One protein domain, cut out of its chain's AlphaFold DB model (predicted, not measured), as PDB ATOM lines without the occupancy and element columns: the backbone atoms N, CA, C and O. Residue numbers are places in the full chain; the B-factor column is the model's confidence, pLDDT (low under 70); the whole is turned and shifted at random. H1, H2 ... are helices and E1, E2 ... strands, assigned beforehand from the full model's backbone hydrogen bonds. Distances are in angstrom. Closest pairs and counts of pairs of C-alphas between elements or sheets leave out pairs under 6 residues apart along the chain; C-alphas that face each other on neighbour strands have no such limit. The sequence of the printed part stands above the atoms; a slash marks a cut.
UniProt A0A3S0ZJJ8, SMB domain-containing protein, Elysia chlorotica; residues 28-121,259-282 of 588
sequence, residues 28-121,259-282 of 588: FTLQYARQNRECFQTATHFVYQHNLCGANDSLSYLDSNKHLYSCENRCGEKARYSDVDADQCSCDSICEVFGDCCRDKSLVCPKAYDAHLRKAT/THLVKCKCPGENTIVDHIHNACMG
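Overview. This is residues 28 to 121 and 259 to 282 of the 588 residues of the protein "SMB domain-containing protein" of Elysia chlorotica (UniProt A0A3S0ZJJ8). The model has two lobes: in one, the long helix H1 has the hairpin E1 and E2 crossing it beside residues 36 to 47, and the short helix H6 packs on H1; the other is made largely of loops with the short helices H3, H4 and H5. Helix H2 leads from the first lobe towards the second. The printed part has 118 residues, with six named helices and two named strands in the order H1, H2, H3, H4, H5, E1, E2, H6; the sheet, E1 - E2, is antiparallel and the class is mostly helix. The whole is only just loose, close to compact, with a radius of gyration of the C-alphas of 16.3 A and spans of 44 by 37 by 22 A.

Arrangement. H1, residues 28 to 49, touches H6, residues 276 to 280, with residues 40 to 48 alone; their closest C-alphas, those of Thr 44 and Ala 279, are 4.6 A apart. H2, residues 58 to 64, is close to H6 but not clearly touching, with the closest C-alphas, those of Ser 58 and Cys 280, 6.3 A apart. H3, residues 95 to 98, touches no helix. H4, residues 105 to 108, is close to H5, residues 110 to 117, but not clearly touching: the closest C-alphas, those of Ser 106 and Tyr 113, are 5.7 A apart. E1, residues 261 to 265, and E2, residues 271 to 275, form an antiparallel hairpin, with N 262 and O 274 at 2.8 A, within hydrogen-bond range. The closest C-alphas of H1 and E1, those of Ala 43 and Cys 264, are 6.6 A apart. Every O i to N i+4 pair is within hydrogen-bond range in H1, H2 and H6, and 3 of 4 are in H5; H3 and H4 are too short for such a pair.

Along the chain. H1 begins at C-alpha 28 (213.432, 37.369, 4.160) and is 31.6 A long from first to last C-alpha. H2 measures 10.0 A, H3 4.9 A, H4 5.3 A and H5 10.4 A. E1 measures 13.0 A, E2 13.3 A and H6 6.2 A, ending at C-alpha 280 (232.364, 55.601, -4.673).

Size, cuts and confidence. The two C-alphas farthest apart, those of Gln 49 and Thr 121, are 47.6 A apart. Residues 122 to 258 are not printed, and C-alphas 121 and 259 are 32.8 A apart across this cut. The link from H2 to H3 is long, with 30 residues. Mean pLDDT of the printed part is 76.1; 30 residues are under 70, among them residues 28 to 36 and 115 to 121.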
ATOM      1  N   PHE A  28     213.147  36.023   3.657       32.78
ATOM      2  CA  PHE A  28     213.432  37.369   4.160       32.78
ATOM      3  C   PHE A  28     214.897  37.802   3.993       32.78
ATOM      4  O   PHE A  28     215.143  38.926   3.557       32.78
ATOM      5  N   THR A  29     215.876  36.937   4.278       37.50
ATOM      6  CA  THR A  29     217.306  37.288   4.205       37.50
ATOM      7  C   THR A  29     217.734  37.580   2.766       37.50
ATOM      8  O   THR A  29     218.453  38.543   2.499       37.50
ATOM      9  N   LEU A  30     217.230  36.784   1.817       42.91
ATOM     10  CA  LEU A  30     217.525  36.918   0.390       42.91
ATOM     11  C   LEU A  30     216.836  38.155  -0.219       42.91
ATOM     12  O   LEU A  30     217.401  38.818  -1.090       42.91
ATOM     13  N   GLN A  31     215.642  38.510   0.267       47.91
ATOM     14  CA  GLN A  31     214.934  39.725  -0.144       47.91
ATOM     15  C   GLN A  31     215.587  40.999   0.422       47.91
ATOM     16  O   GLN A  31     215.781  41.959  -0.324       47.91
ATOM     17  N   TYR A  32     216.008  40.986   1.691       45.16
ATOM     18  CA  TYR A  32     216.720  42.097   2.333       45.16
ATOM     19  C   TYR A  32     218.063  42.394   1.640       45.16
ATOM     20  O   TYR A  32     218.366  43.545   1.325       45.16
ATOM     21  N   ALA A  33     218.826  41.349   1.296       53.72
ATOM     22  CA  ALA A  33     220.066  41.486   0.531       53.72
ATOM     23  C   ALA A  33     219.849  42.142  -0.849       53.72
ATOM     24  O   ALA A  33     220.649  42.980  -1.264       53.72
ATOM     25  N   ARG A  34     218.751  41.816  -1.550       60.19
ATOM     26  CA  ARG A  34     218.407  42.437  -2.845       60.19
ATOM     27  C   ARG A  34     217.999  43.906  -2.707       60.19
ATOM     28  O   ARG A  34     218.487  44.727  -3.473       60.19
ATOM     29  N   GLN A  35     217.164  44.246  -1.725       60.81
ATOM     30  CA  GLN A  35     216.708  45.629  -1.518       60.81
ATOM     31  C   GLN A  35     217.862  46.571  -1.140       60.81
ATOM     32  O   GLN A  35     217.953  47.679  -1.665       60.81
ATOM     33  N   ASN A  36     218.801  46.110  -0.307       66.88
ATOM     34  CA  ASN A  36     220.008  46.881  -0.006       66.88
ATOM     35  C   ASN A  36     220.892  47.075  -1.250       66.88
ATOM     36  O   ASN A  36     221.446  48.157  -1.432       66.88
ATOM     37  N   ARG A  37     220.985  46.071  -2.137       75.81
ATOM     38  CA  ARG A  37     221.758  46.149  -3.390       75.81
ATOM     39  C   ARG A  37     221.296  47.301  -4.288       75.81
ATOM     40  O   ARG A  37     222.121  48.076  -4.764       75.81
ATOM     41  N   GLU A  38     219.986  47.449  -4.472       76.31
ATOM     42  CA  GLU A  38     219.396  48.537  -5.264       76.31
ATOM     43  C   GLU A  38     219.690  49.917  -4.644       76.31
ATOM     44  O   GLU A  38     220.039  50.860  -5.359       76.31
ATOM     45  N   CYS A  39     219.655  50.033  -3.310       75.62
ATOM     46  CA  CYS A  39     220.066  51.255  -2.615       75.62
ATOM     47  C   CYS A  39     221.563  51.564  -2.764       75.62
ATOM     48  O   CYS A  39     221.910  52.710  -3.040       75.62
ATOM     49  N   PHE A  40     222.456  50.574  -2.635       77.38
ATOM     50  CA  PHE A  40     223.895  50.779  -2.843       77.38
ATOM     51  C   PHE A  40     224.207  51.192  -4.285       77.38
ATOM     52  O   PHE A  40     224.999  52.111  -4.495       77.38
ATOM     53  N   GLN A  41     223.543  50.600  -5.280       81.25
ATOM     54  CA  GLN A  41     223.666  51.023  -6.680       81.25
ATOM     55  C   GLN A  41     223.138  52.449  -6.904       81.25
ATOM     56  O   GLN A  41     223.784  53.233  -7.596       81.25
ATOM     57  N   THR A  42     222.023  52.819  -6.267       80.69
ATOM     58  CA  THR A  42     221.462  54.180  -6.334       80.69
ATOM     59  C   THR A  42     222.392  55.209  -5.682       80.69
ATOM     60  O   THR A  42     222.655  56.260  -6.265       80.69
ATOM     61  N   ALA A  43     222.953  54.900  -4.508       77.75
ATOM     62  CA  ALA A  43     223.924  55.750  -3.821       77.75
ATOM     63  C   ALA A  43     225.230  55.894  -4.620       77.75
ATOM     64  O   ALA A  43     225.735  57.007  -4.750       77.75
ATOM     65  N   THR A  44     225.726  54.800  -5.214       82.75
ATOM     66  CA  THR A  44     226.881  54.791  -6.131       82.75
ATOM     67  C   THR A  44     226.621  55.711  -7.328       82.75
ATOM     68  O   THR A  44     227.409  56.613  -7.599       82.75
ATOM     69  N   HIS A  45     225.488  55.542  -8.017       84.19
ATOM     70  CA  HIS A  45     225.122  56.381  -9.160       84.19
ATOM     71  C   HIS A  45     225.038  57.862  -8.773       84.19
ATOM     72  O   HIS A  45     225.568  58.710  -9.482       84.19
ATOM     73  N   PHE A  46     224.426  58.176  -7.627       83.88
ATOM     74  CA  PHE A  46     224.308  59.541  -7.118       83.88
ATOM     75  C   PHE A  46     225.674  60.210  -6.886       83.88
ATOM     76  O   PHE A  46     225.882  61.336  -7.343       83.88
ATOM     77  N   VAL A  47     226.629  59.537  -6.226       83.75
ATOM     78  CA  VAL A  47     227.945  60.147  -5.952       83.75
ATOM     79  C   VAL A  47     228.774  60.377  -7.219       83.75
ATOM     80  O   VAL A  47     229.462  61.393  -7.298       83.75
ATOM     81  N   TYR A  48     228.648  59.521  -8.240       86.69
ATOM     82  CA  TYR A  48     229.282  59.745  -9.547       86.69
ATOM     83  C   TYR A  48     228.577  60.826 -10.372       86.69
ATOM     84  O   TYR A  48     229.232  61.733 -10.881       86.69
ATOM     85  N   GLN A  49     227.243  60.803 -10.441       88.50
ATOM     86  CA  GLN A  49     226.438  61.789 -11.173       88.50
ATOM     87  C   GLN A  49     226.668  63.230 -10.683       88.50
ATOM     88  O   GLN A  49     226.591  64.169 -11.474       88.50
ATOM     89  N   HIS A  50     226.972  63.408  -9.395       85.12
ATOM     90  CA  HIS A  50     227.285  64.705  -8.791       85.12
ATOM     91  C   HIS A  50     228.794  64.970  -8.610       85.12
ATOM     92  O   HIS A  50     229.157  65.947  -7.959       85.12
ATOM     93  N   ASN A  51     229.673  64.132  -9.181       85.56
ATOM     94  CA  ASN A  51     231.139  64.209  -9.065       85.56
ATOM     95  C   ASN A  51     231.662  64.309  -7.609       85.56
ATOM     96  O   ASN A  51     232.720  64.874  -7.339       85.56
ATOM     97  N   LEU A  52     230.933  63.732  -6.650       82.12
ATOM     98  CA  LEU A  52     231.306  63.723  -5.230       82.12
ATOM     99  C   LEU A  52     232.492  62.786  -4.943       82.12
ATOM    100  O   LEU A  52     233.103  62.868  -3.882       82.12
ATOM    101  N   CYS A  53     232.824  61.914  -5.899       82.25
ATOM    102  CA  CYS A  53     233.996  61.044  -5.868       82.25
ATOM    103  C   CYS A  53     235.276  61.708  -6.410       82.25
ATOM    104  O   CYS A  53     236.343  61.112  -6.305       82.25
ATOM    105  N   GLY A  54     235.198  62.888  -7.042       84.31
ATOM    106  CA  GLY A  54     236.345  63.491  -7.741       84.31
ATOM    107  C   GLY A  54     236.867  62.664  -8.928       84.31
ATOM    108  O   GLY A  54     238.002  62.850  -9.362       84.31
ATOM    109  N   ALA A  55     236.057  61.733  -9.434       87.38
ATOM    110  CA  ALA A  55     236.365  60.815 -10.522       87.38
ATOM    111  C   ALA A  55     235.078  60.494 -11.298       87.38
ATOM    112  O   ALA A  55     233.992  60.481 -10.719       87.38
ATOM    113  N   ASN A  56     235.206  60.209 -12.595       89.25
ATOM    114  CA  ASN A  56     234.060  59.994 -13.490       89.25
ATOM    115  C   ASN A  56     233.399  58.613 -13.329       89.25
ATOM    116  O   ASN A  56     232.235  58.443 -13.685       89.25
ATOM    117  N   ASP A  57     234.146  57.625 -12.834       88.94
ATOM    118  CA  ASP A  57     233.723  56.230 -12.729       88.94
ATOM    119  C   ASP A  57     234.489  55.486 -11.620       88.94
ATOM    120  O   ASP A  57     235.510  55.957 -11.112       88.94
ATOM    121  N   SER A  58     234.000  54.292 -11.273       86.38
ATOM    122  CA  SER A  58     234.539  53.465 -10.189       86.38
ATOM    123  C   SER A  58     235.966  52.955 -10.426       86.38
ATOM    124  O   SER A  58     236.736  52.899  -9.472       86.38
ATOM    125  N   LEU A  59     236.369  52.635 -11.660       88.62
ATOM    126  CA  LEU A  59     237.733  52.170 -11.940       88.62
ATOM    127  C   LEU A  59     238.732  53.326 -11.814       88.62
ATOM    128  O   LEU A  59     239.741  53.191 -11.122       88.62
ATOM    129  N   SER A  60     238.405  54.481 -12.402       90.56
ATOM    130  CA  SER A  60     239.190  55.713 -12.254       90.56
ATOM    131  C   SER A  60     239.295  56.156 -10.791       90.56
ATOM    132  O   SER A  60     240.351  56.622 -10.359       90.56
ATOM    133  N   TYR A  61     238.223  55.997 -10.007       89.56
ATOM    134  CA  TYR A  61     238.235  56.290  -8.575       89.56
ATOM    135  C   TYR A  61     239.154  55.350  -7.799       89.56
ATOM    136  O   TYR A  61     239.987  55.823  -7.033       89.56
ATOM    137  N   LEU A  62     239.038  54.035  -8.001       87.81
ATOM    138  CA  LEU A  62     239.850  53.046  -7.289       87.81
ATOM    139  C   LEU A  62     241.356  53.274  -7.523       87.81
ATOM    140  O   LEU A  62     242.131  53.258  -6.568       87.81
ATOM    141  N   ASP A  63     241.772  53.572  -8.758       87.94
ATOM    142  CA  ASP A  63     243.179  53.863  -9.064       87.94
ATOM    143  C   ASP A  63     243.665  55.175  -8.410       87.94
ATOM    144  O   ASP A  63     244.621  55.181  -7.631       87.94
ATOM    145  N   SER A  64     242.955  56.284  -8.640       87.44
ATOM    146  CA  SER A  64     243.358  57.617  -8.153       87.44
ATOM    147  C   SER A  64     243.231  57.798  -6.632       87.44
ATOM    148  O   SER A  64     244.076  58.439  -6.003       87.44
ATOM    149  N   ASN A  65     242.201  57.216  -6.015       88.25
ATOM    150  CA  ASN A  65     241.855  57.384  -4.601       88.25
ATOM    151  C   ASN A  65     242.276  56.183  -3.734       88.25
ATOM    152  O   ASN A  65     241.812  56.039  -2.601       88.25
ATOM    153  N   LYS A  66     243.195  55.338  -4.221       89.00
ATOM    154  CA  LYS A  66     243.720  54.145  -3.525       89.00
ATOM    155  C   LYS A  66     244.117  54.404  -2.063       89.00
ATOM    156  O   LYS A  66     243.863  53.591  -1.178       89.00
ATOM    157  N   HIS A  67     244.663  55.585  -1.785       87.81
ATOM    158  CA  HIS A  67     245.075  56.048  -0.457       87.81
ATOM    159  C   HIS A  67     243.924  56.264   0.555       87.81
ATOM    160  O   HIS A  67     244.183  56.311   1.760       87.81
ATOM    161  N   LEU A  68     242.669  56.378   0.102       86.62
ATOM    162  CA  LEU A  68     241.488  56.519   0.966       86.62
ATOM    163  C   LEU A  68     240.998  55.186   1.546       86.62
ATOM    164  O   LEU A  68     240.284  55.197   2.545       86.62
ATOM    165  N   TYR A  69     241.379  54.047   0.952       87.00
ATOM    166  CA  TYR A  69     240.794  52.742   1.304       87.00
ATOM    167  C   TYR A  69     241.754  51.558   1.356       87.00
ATOM    168  O   TYR A  69     241.383  50.514   1.902       87.00
ATOM    169  N   SER A  70     242.960  51.713   0.804       92.12
ATOM    170  CA  SER A  70     243.958  50.657   0.673       92.12
ATOM    171  C   SER A  70     245.257  50.973   1.416       92.12
ATOM    172  O   SER A  70     245.759  52.106   1.428       92.12
ATOM    173  N   CYS A  71     245.832  49.925   2.001       94.69
ATOM    174  CA  CYS A  71     247.171  49.924   2.572       94.69
ATOM    175  C   CYS A  71     248.279  49.473   1.616       94.69
ATOM    176  O   CYS A  71     249.421  49.294   2.056       94.69
ATOM    177  N   GLU A  72     247.994  49.287   0.326       94.81
ATOM    178  CA  GLU A  72     249.025  48.906  -0.635       94.81
ATOM    179  C   GLU A  72     250.153  49.948  -0.654       94.81
ATOM    180  O   GLU A  72     249.919  51.151  -0.768       94.81
ATOM    181  N   ASN A  73     251.389  49.475  -0.470       94.19
ATOM    182  CA  ASN A  73     252.599  50.292  -0.318       94.19
ATOM    183  C   ASN A  73     252.594  51.276   0.878       94.19
ATOM    184  O   ASN A  73     253.466  52.136   0.956       94.19
ATOM    185  N   ARG A  74     251.660  51.135   1.835       93.62
ATOM    186  CA  ARG A  74     251.482  52.028   3.003       93.62
ATOM    187  C   ARG A  74     251.524  51.311   4.362       93.62
ATOM    188  O   ARG A  74     251.215  51.916   5.384       93.62
ATOM    189  N   CYS A  75     251.890  50.030   4.423       94.81
ATOM    190  CA  CYS A  75     251.915  49.263   5.676       94.81
ATOM    191  C   CYS A  75     252.752  49.929   6.782       94.81
ATOM    192  O   CYS A  75     253.956  50.114   6.631       94.81
ATOM    193  N   GLY A  76     252.125  50.227   7.926       89.62
ATOM    194  CA  GLY A  76     252.749  50.957   9.032       89.62
ATOM    195  C   GLY A  76     252.571  52.481   8.984       89.62
ATOM    196  O   GLY A  76     252.854  53.136   9.986       89.62
ATOM    197  N   GLU A  77     252.081  53.053   7.880       92.50
ATOM    198  CA  GLU A  77     251.796  54.487   7.790       92.50
ATOM    199  C   GLU A  77     250.489  54.886   8.488       92.50
ATOM    200  O   GLU A  77     249.503  54.146   8.534       92.50
ATOM    201  N   LYS A  78     250.469  56.125   8.976       88.62
ATOM    202  CA  LYS A  78     249.247  56.829   9.374       88.62
ATOM    203  C   LYS A  78     248.586  57.454   8.149       88.62
ATOM    204  O   LYS A  78     249.260  57.761   7.167       88.62
ATOM    205  N   ALA A  79     247.289  57.717   8.247       86.31
ATOM    206  CA  ALA A  79     246.610  58.659   7.372       86.31
ATOM    207  C   ALA A  79     247.389  59.984   7.273       86.31
ATOM    208  O   ALA A  79     247.734  60.598   8.288       86.31
ATOM    209  N   ARG A  80     247.672  60.437   6.046       83.75
ATOM    210  CA  ARG A  80     248.303  61.736   5.799       83.75
ATOM    211  C   ARG A  80     247.200  62.786   5.654       83.75
ATOM    212  O   ARG A  80     246.703  63.013   4.559       83.75
ATOM    213  N   TYR A  81     246.809  63.403   6.769       70.81
ATOM    214  CA  TYR A  81     245.815  64.484   6.785       70.81
ATOM    215  C   TYR A  81     246.420  65.806   6.276       70.81
ATOM    216  O   TYR A  81     246.867  66.637   7.080       70.81
ATOM    217  N   SER A  82     246.440  66.013   4.956       65.06
ATOM    218  CA  SER A  82     246.571  67.367   4.405       65.06
ATOM    219  C   SER A  82     245.311  68.182   4.739       65.06
ATOM    220  O   SER A  82     244.301  67.635   5.178       65.06
ATOM    221  N   ASP A  83     245.367  69.501   4.576       51.56
ATOM    222  CA  ASP A  83     244.212  70.385   4.793       51.56
ATOM    223  C   ASP A  83     243.388  70.598   3.502       51.56
ATOM    224  O   ASP A  83     242.659  71.581   3.386       51.56
ATOM    225  N   VAL A  84     243.547  69.707   2.509       57.91
ATOM    226  CA  VAL A  84     242.982  69.836   1.149       57.91
ATOM    227  C   VAL A  84     242.442  68.508   0.598       57.91
ATOM    228  O   VAL A  84     241.418  68.511  -0.081       57.91
ATOM    229  N   ASP A  85     243.104  67.382   0.879       54.47
ATOM    230  CA  ASP A  85     242.760  66.071   0.317       54.47
ATOM    231  C   ASP A  85     241.854  65.263   1.258       54.47
ATOM    232  O   ASP A  85     241.896  65.409   2.482       54.47
ATOM    233  N   ALA A  86     241.042  64.379   0.675       56.69
ATOM    234  CA  ALA A  86     240.078  63.564   1.406       56.69
ATOM    235  C   ALA A  86     240.734  62.578   2.394       56.69
ATOM    236  O   ALA A  86     241.921  62.249   2.321       56.69
ATOM    237  N   ASP A  87     239.927  62.090   3.338       70.50
ATOM    238  CA  ASP A  87     240.414  61.369   4.511       70.50
ATOM    239  C   ASP A  87     241.081  60.039   4.156       70.50
ATOM    240  O   ASP A  87     240.423  59.020   3.929       70.50
ATOM    241  N   GLN A  88     242.410  60.031   4.178       86.19
ATOM    242  CA  GLN A  88     243.165  58.794   4.109       86.19
ATOM    243  C   GLN A  88     242.777  57.862   5.253       86.19
ATOM    244  O   GLN A  88     242.713  58.265   6.413       86.19
ATOM    245  N   CYS A  89     242.593  56.590   4.926       88.50
ATOM    246  CA  CYS A  89     242.577  55.527   5.915       88.50
ATOM    247  C   CYS A  89     244.003  55.245   6.419       88.50
ATOM    248  O   CYS A  89     244.999  55.567   5.756       88.50
ATOM    249  N   SER A  90     244.108  54.622   7.589       91.12
ATOM    250  CA  SER A  90     245.372  54.332   8.265       91.12
ATOM    251  C   SER A  90     245.788  52.861   8.172       91.12
ATOM    252  O   SER A  90     244.960  51.952   8.094       91.12
ATOM    253  N   CYS A  91     247.101  52.630   8.231       93.62
ATOM    254  CA  CYS A  91     247.751  51.334   8.007       93.62
ATOM    255  C   CYS A  91     248.711  50.925   9.129       93.62
ATOM    256  O   CYS A  91     249.404  49.907   9.025       93.62
ATOM    257  N   ASP A  92     248.770  51.719  10.195       89.75
ATOM    258  CA  ASP A  92     249.572  51.458  11.377       89.75
ATOM    259  C   ASP A  92     248.920  50.421  12.308       89.75
ATOM    260  O   ASP A  92     247.781  49.979  12.130       89.75
ATOM    261  N   SER A  93     249.664  49.978  13.319       83.44
ATOM    262  CA  SER A  93     249.189  48.963  14.266       83.44
ATOM    263  C   SER A  93     248.097  49.463  15.220       83.44
ATOM    264  O   SER A  93     247.564  48.654  15.967       83.44
ATOM    265  N   ILE A  94     247.753  50.758  15.206       77.81
ATOM    266  CA  ILE A  94     246.819  51.377  16.160       77.81
ATOM    267  C   ILE A  94     245.515  51.891  15.528       77.81
ATOM    268  O   ILE A  94     244.600  52.208  16.278       77.81
ATOM    269  N   CYS A  95     245.363  51.923  14.196       80.81
ATOM    270  CA  CYS A  95     244.113  52.367  13.547       80.81
ATOM    271  C   CYS A  95     242.848  51.596  13.985       80.81
ATOM    272  O   CYS A  95     241.744  52.122  13.903       80.81
ATOM    273  N   GLU A  96     242.989  50.369  14.503       73.75
ATOM    274  CA  GLU A  96     241.860  49.560  15.000       73.75
ATOM    275  C   GLU A  96     241.246  50.171  16.270       73.75
ATOM    276  O   GLU A  96     240.045  50.062  16.487       73.75
ATOM    277  N   VAL A  97     242.052  50.896  17.053       65.69
ATOM    278  CA  VAL A  97     241.619  51.675  18.226       65.69
ATOM    279  C   VAL A  97     240.888  52.962  17.811       65.69
ATOM    280  O   VAL A  97     240.075  53.480  18.571       65.69
ATOM    281  N   PHE A  98     241.159  53.474  16.605       64.69
ATOM    282  CA  PHE A  98     240.601  54.728  16.079       64.69
ATOM    283  C   PHE A  98     239.458  54.534  15.071       64.69
ATOM    284  O   PHE A  98     238.831  55.513  14.676       64.69
ATOM    285  N   GLY A  99     239.175  53.296  14.654       71.94
ATOM    286  CA  GLY A  99     238.124  52.978  13.683       71.94
ATOM    287  C   GLY A  99     238.414  53.431  12.244       71.94
ATOM    288  O   GLY A  99     237.512  53.395  11.415       71.94
ATOM    289  N   ASP A 100     239.647  53.846  11.930       82.69
ATOM    290  CA  ASP A 100     240.030  54.474  10.654       82.69
ATOM    291  C   ASP A 100     240.963  53.607   9.785       82.69
ATOM    292  O   ASP A 100     241.643  54.113   8.890       82.69
ATOM    293  N   CYS A 101     241.037  52.296  10.042       85.75
ATOM    294  CA  CYS A 101     241.845  51.395   9.219       85.75
ATOM    295  C   CYS A 101     241.345  51.299   7.775       85.75
ATOM    296  O   CYS A 101     240.144  51.249   7.517       85.75
ATOM    297  N   CYS A 102     242.279  51.140   6.839       90.50
ATOM    298  CA  CYS A 102     241.954  50.752   5.469       90.50
ATOM    299  C   CYS A 102     241.281  49.371   5.421       90.50
ATOM    300  O   CYS A 102     241.648  48.462   6.175       90.50
ATOM    301  N   ARG A 103     240.323  49.201   4.501       85.31
ATOM    302  CA  ARG A 103     239.458  48.008   4.397       85.31
ATOM    303  C   ARG A 103     240.245  46.719   4.129       85.31
ATOM    304  O   ARG A 103     239.799  45.640   4.505       85.31
ATOM    305  N   ASP A 104     241.413  46.833   3.503       90.69
ATOM    306  CA  ASP A 104     242.280  45.723   3.098       90.69
ATOM    307  C   ASP A 104     243.460  45.447   4.055       90.69
ATOM    308  O   ASP A 104     244.247  44.533   3.795       90.69
ATOM    309  N   LYS A 105     243.601  46.195   5.163       90.94
ATOM    310  CA  LYS A 105     244.784  46.157   6.047       90.94
ATOM    311  C   LYS A 105     245.181  44.741   6.477       90.94
ATOM    312  O   LYS A 105     246.370  44.428   6.515       90.94
ATOM    313  N   SER A 106     244.212  43.893   6.814       87.81
ATOM    314  CA  SER A 106     244.453  42.513   7.261       87.81
ATOM    315  C   SER A 106     245.003  41.606   6.151       87.81
ATOM    316  O   SER A 106     245.776  40.696   6.444       87.81
ATOM    317  N   LEU A 107     244.651  41.879   4.891       90.19
ATOM    318  CA  LEU A 107     245.114  41.158   3.705       90.19
ATOM    319  C   LEU A 107     246.472  41.683   3.214       90.19
ATOM    320  O   LEU A 107     247.370  40.898   2.915       90.19
ATOM    321  N   VAL A 108     246.626  43.008   3.142       94.69
ATOM    322  CA  VAL A 108     247.789  43.673   2.530       94.69
ATOM    323  C   VAL A 108     248.933  43.887   3.524       94.69
ATOM    324  O   VAL A 108     250.104  43.797   3.157       94.69
ATOM    325  N   CYS A 109     248.621  44.100   4.806       93.19
ATOM    326  CA  CYS A 109     249.598  44.362   5.864       93.19
ATOM    327  C   CYS A 109     249.516  43.356   7.027       93.19
ATOM    328  O   CYS A 109     249.497  43.776   8.193       93.19
ATOM    329  N   PRO A 110     249.542  42.030   6.770       88.25
ATOM    330  CA  PRO A 110     249.327  41.014   7.800       88.25
ATOM    331  C   PRO A 110     250.318  41.133   8.964       88.25
ATOM    332  O   PRO A 110     249.937  40.925  10.105       88.25
ATOM    333  N   LYS A 111     251.565  41.574   8.727       83.00
ATOM    334  CA  LYS A 111     252.551  41.821   9.801       83.00
ATOM    335  C   LYS A 111     252.158  42.965  10.748       83.00
ATOM    336  O   LYS A 111     252.437  42.875  11.939       83.00
ATOM    337  N   ALA A 112     251.534  44.031  10.241       77.00
ATOM    338  CA  ALA A 112     251.081  45.167  11.054       77.00
ATOM    339  C   ALA A 112     249.780  44.847  11.811       77.00
ATOM    340  O   ALA A 112     249.569  45.356  12.910       77.00
ATOM    341  N   TYR A 113     248.952  43.972  11.234       75.00
ATOM    342  CA  TYR A 113     247.743  43.412  11.836       75.00
ATOM    343  C   TYR A 113     248.085  42.420  12.973       75.00
ATOM    344  O   TYR A 113     247.734  42.642  14.133       75.00
ATOM    345  N   ASP A 114     248.906  41.400  12.690       71.38
ATOM    346  CA  ASP A 114     249.409  40.423  13.672       71.38
ATOM    347  C   ASP A 114     250.119  41.081  14.864       71.38
ATOM    348  O   ASP A 114     250.005  40.608  15.996       71.38
ATOM    349  N   ALA A 115     250.866  42.165  14.629       61.84
ATOM    350  CA  ALA A 115     251.585  42.879  15.682       61.84
ATOM    351  C   ALA A 115     250.654  43.502  16.740       61.84
ATOM    352  O   ALA A 115     251.082  43.681  17.883       61.84
ATOM    353  N   HIS A 116     249.397  43.802  16.389       55.38
ATOM    354  CA  HIS A 116     248.379  44.208  17.356       55.38
ATOM    355  C   HIS A 116     247.769  42.988  18.057       55.38
ATOM    356  O   HIS A 116     247.710  42.959  19.290       55.38
ATOM    357  N   LEU A 117     247.380  41.957  17.296       49.06
ATOM    358  CA  LEU A 117     246.764  40.735  17.832       49.06
ATOM    359  C   LEU A 117     247.661  40.026  18.861       49.06
ATOM    360  O   LEU A 117     247.176  39.587  19.900       49.06
ATOM    361  N   ARG A 118     248.980  39.978  18.627       38.84
ATOM    362  CA  ARG A 118     249.970  39.361  19.534       38.84
ATOM    363  C   ARG A 118     250.273  40.176  20.799       38.84
ATOM    364  O   ARG A 118     250.970  39.673  21.676       38.84
ATOM    365  N   LYS A 119     249.781  41.418  20.901       39.75
ATOM    366  CA  LYS A 119     249.854  42.243  22.122       39.75
ATOM    367  C   LYS A 119     248.553  42.234  22.934       39.75
ATOM    368  O   LYS A 119     248.577  42.621  24.097       39.75
ATOM    369  N   ALA A 120     247.440  41.781  22.358       32.19
ATOM    370  CA  ALA A 120     246.118  41.762  22.988       32.19
ATOM    371  C   ALA A 120     245.814  40.412  23.677       32.19
ATOM    372  O   ALA A 120     244.831  39.736  23.354       32.19
ATOM    373  N   THR A 121     246.675  40.000  24.613       25.92
ATOM    374  CA  THR A 121     246.643  38.658  25.225       25.92
ATOM    375  C   THR A 121     245.901  38.621  26.567       25.92
ATOM    376  O   THR A 121     246.496  38.392  27.616       25.92
ATOM    377  N   THR A 259     233.062  64.053   8.799       55.81
ATOM    378  CA  THR A 259     232.680  62.879   8.004       55.81
ATOM    379  C   THR A 259     231.652  63.240   6.935       55.81
ATOM    380  O   THR A 259     230.480  63.437   7.254       55.81
ATOM    381  N   HIS A 260     232.035  63.235   5.659       63.88
ATOM    382  CA  HIS A 260     231.043  63.302   4.585       63.88
ATOM    383  C   HIS A 260     230.277  61.970   4.475       63.88
ATOM    384  O   HIS A 260     230.867  60.909   4.235       63.88
ATOM    385  N   LEU A 261     228.957  62.031   4.678       69.25
ATOM    386  CA  LEU A 261     228.040  60.888   4.702       69.25
ATOM    387  C   LEU A 261     226.965  61.028   3.616       69.25
ATOM    388  O   LEU A 261     226.412  62.107   3.415       69.25
ATOM    389  N   VAL A 262     226.625  59.917   2.966       70.50
ATOM    390  CA  VAL A 262     225.439  59.763   2.118       70.50
ATOM    391  C   VAL A 262     224.338  59.125   2.957       70.50
ATOM    392  O   VAL A 262     224.562  58.111   3.616       70.50
ATOM    393  N   LYS A 263     223.135  59.705   2.918       77.62
ATOM    394  CA  LYS A 263     221.936  59.184   3.587       77.62
ATOM    395  C   LYS A 263     220.894  58.812   2.532       77.62
ATOM    396  O   LYS A 263     220.233  59.685   1.980       77.62
ATOM    397  N   CYS A 264     220.764  57.521   2.238       73.12
ATOM    398  CA  CYS A 264     219.838  56.988   1.240       73.12
ATOM    399  C   CYS A 264     218.611  56.373   1.931       73.12
ATOM    400  O   CYS A 264     218.756  55.471   2.757       73.12
ATOM    401  N   LYS A 265     217.399  56.847   1.605       78.06
ATOM    402  CA  LYS A 265     216.149  56.244   2.094       78.06
ATOM    403  C   LYS A 265     215.736  55.101   1.163       78.06
ATOM    404  O   LYS A 265     215.465  55.330  -0.012       78.06
ATOM    405  N   CYS A 266     215.671  53.895   1.707       75.75
ATOM    406  CA  CYS A 266     215.324  52.670   1.000       75.75
ATOM    407  C   CYS A 266     213.818  52.357   1.064       75.75
ATOM    408  O   CYS A 266     213.090  52.907   1.902       75.75
ATOM    409  N   PRO A 267     213.332  51.427   0.217       75.12
ATOM    410  CA  PRO A 267     212.031  50.794   0.405       75.12
ATOM    411  C   PRO A 267     211.903  50.167   1.806       75.12
ATOM    412  O   PRO A 267     212.862  49.607   2.339       75.12
ATOM    413  N   GLY A 268     210.709  50.249   2.402       76.75
ATOM    414  CA  GLY A 268     210.454  49.715   3.749       76.75
ATOM    415  C   GLY A 268     211.029  50.561   4.892       76.75
ATOM    416  O   GLY A 268     211.463  50.005   5.892       76.75
ATOM    417  N   GLU A 269     211.070  51.889   4.727       67.38
ATOM    418  CA  GLU A 269     211.507  52.914   5.705       67.38
ATOM    419  C   GLU A 269     212.973  52.871   6.172       67.38
ATOM    420  O   GLU A 269     213.483  53.882   6.666       67.38
ATOM    421  N   ASN A 270     213.677  51.762   5.934       71.75
ATOM    422  CA  ASN A 270     215.116  51.621   6.126       71.75
ATOM    423  C   ASN A 270     215.879  52.817   5.537       71.75
ATOM    424  O   ASN A 270     215.580  53.295   4.443       71.75
ATOM    425  N   THR A 271     216.893  53.296   6.250       70.62
ATOM    426  CA  THR A 271     217.756  54.384   5.781       70.62
ATOM    427  C   THR A 271     219.207  53.960   5.929       70.62
ATOM    428  O   THR A 271     219.683  53.774   7.047       70.62
ATOM    429  N   ILE A 272     219.907  53.814   4.807       69.69
ATOM    430  CA  ILE A 272     221.344  53.541   4.789       69.69
ATOM    431  C   ILE A 272     222.071  54.870   5.001       69.69
ATOM    432  O   ILE A 272     221.823  55.844   4.286       69.69
ATOM    433  N   VAL A 273     222.963  54.907   5.989       66.88
ATOM    434  CA  VAL A 273     223.919  55.998   6.209       66.88
ATOM    435  C   VAL A 273     225.311  55.410   6.049       66.88
ATOM    436  O   VAL A 273     225.663  54.484   6.776       66.88
ATOM    437  N   ASP A 274     226.080  55.929   5.099       67.38
ATOM    438  CA  ASP A 274     227.419  55.429   4.777       67.38
ATOM    439  C   ASP A 274     228.338  56.580   4.327       67.38
ATOM    440  O   ASP A 274     227.870  57.672   4.008       67.38
ATOM    441  N   HIS A 275     229.652  56.378   4.303       71.00
ATOM    442  CA  HIS A 275     230.601  57.376   3.806       71.00
ATOM    443  C   HIS A 275     230.517  57.525   2.279       71.00
ATOM    444  O   HIS A 275     230.391  56.525   1.573       71.00
ATOM    445  N   ILE A 276     230.686  58.752   1.753       76.00
ATOM    446  CA  ILE A 276     230.756  59.005   0.291       76.00
ATOM    447  C   ILE A 276     231.739  58.040  -0.381       76.00
ATOM    448  O   ILE A 276     231.411  57.410  -1.381       76.00
ATOM    449  N   HIS A 277     232.911  57.860   0.230       77.12
ATOM    450  CA  HIS A 277     233.945  56.939  -0.223       77.12
ATOM    451  C   HIS A 277     233.442  55.494  -0.465       77.12
ATOM    452  O   HIS A 277     233.780  54.887  -1.483       77.12
ATOM    453  N   ASN A 278     232.599  54.951   0.420       77.12
ATOM    454  CA  ASN A 278     232.086  53.584   0.287       77.12
ATOM    455  C   ASN A 278     231.109  53.454  -0.891       77.12
ATOM    456  O   ASN A 278     231.179  52.471  -1.630       77.12
ATOM    457  N   ALA A 279     230.278  54.475  -1.132       81.88
ATOM    458  CA  ALA A 279     229.464  54.562  -2.344       81.88
ATOM    459  C   ALA A 279     230.338  54.701  -3.606       81.88
ATOM    460  O   ALA A 279     230.068  54.055  -4.616       81.88
ATOM    461  N   CYS A 280     231.434  55.466  -3.551       83.38
ATOM    462  CA  CYS A 280     232.364  55.601  -4.673       83.38
ATOM    463  C   CYS A 280     233.080  54.279  -5.023       83.38
ATOM    464  O   CYS A 280     233.306  54.003  -6.201       83.38
ATOM    465  N   MET A 281     233.381  53.407  -4.054       82.50
ATOM    466  CA  MET A 281     233.946  52.081  -4.356       82.50
ATOM    467  C   MET A 281     233.016  51.186  -5.197       82.50
ATOM    468  O   MET A 281     233.504  50.224  -5.784       82.50
ATOM    469  N   GLY A 282     231.701  51.445  -5.243       72.25
ATOM    470  CA  GLY A 282     230.742  50.661  -6.037       72.25
ATOM    471  C   GLY A 282     230.630  49.179  -5.644       72.25
ATOM    472  O   GLY A 282     230.061  48.374  -6.388       72.25
TER     473      GLY A 282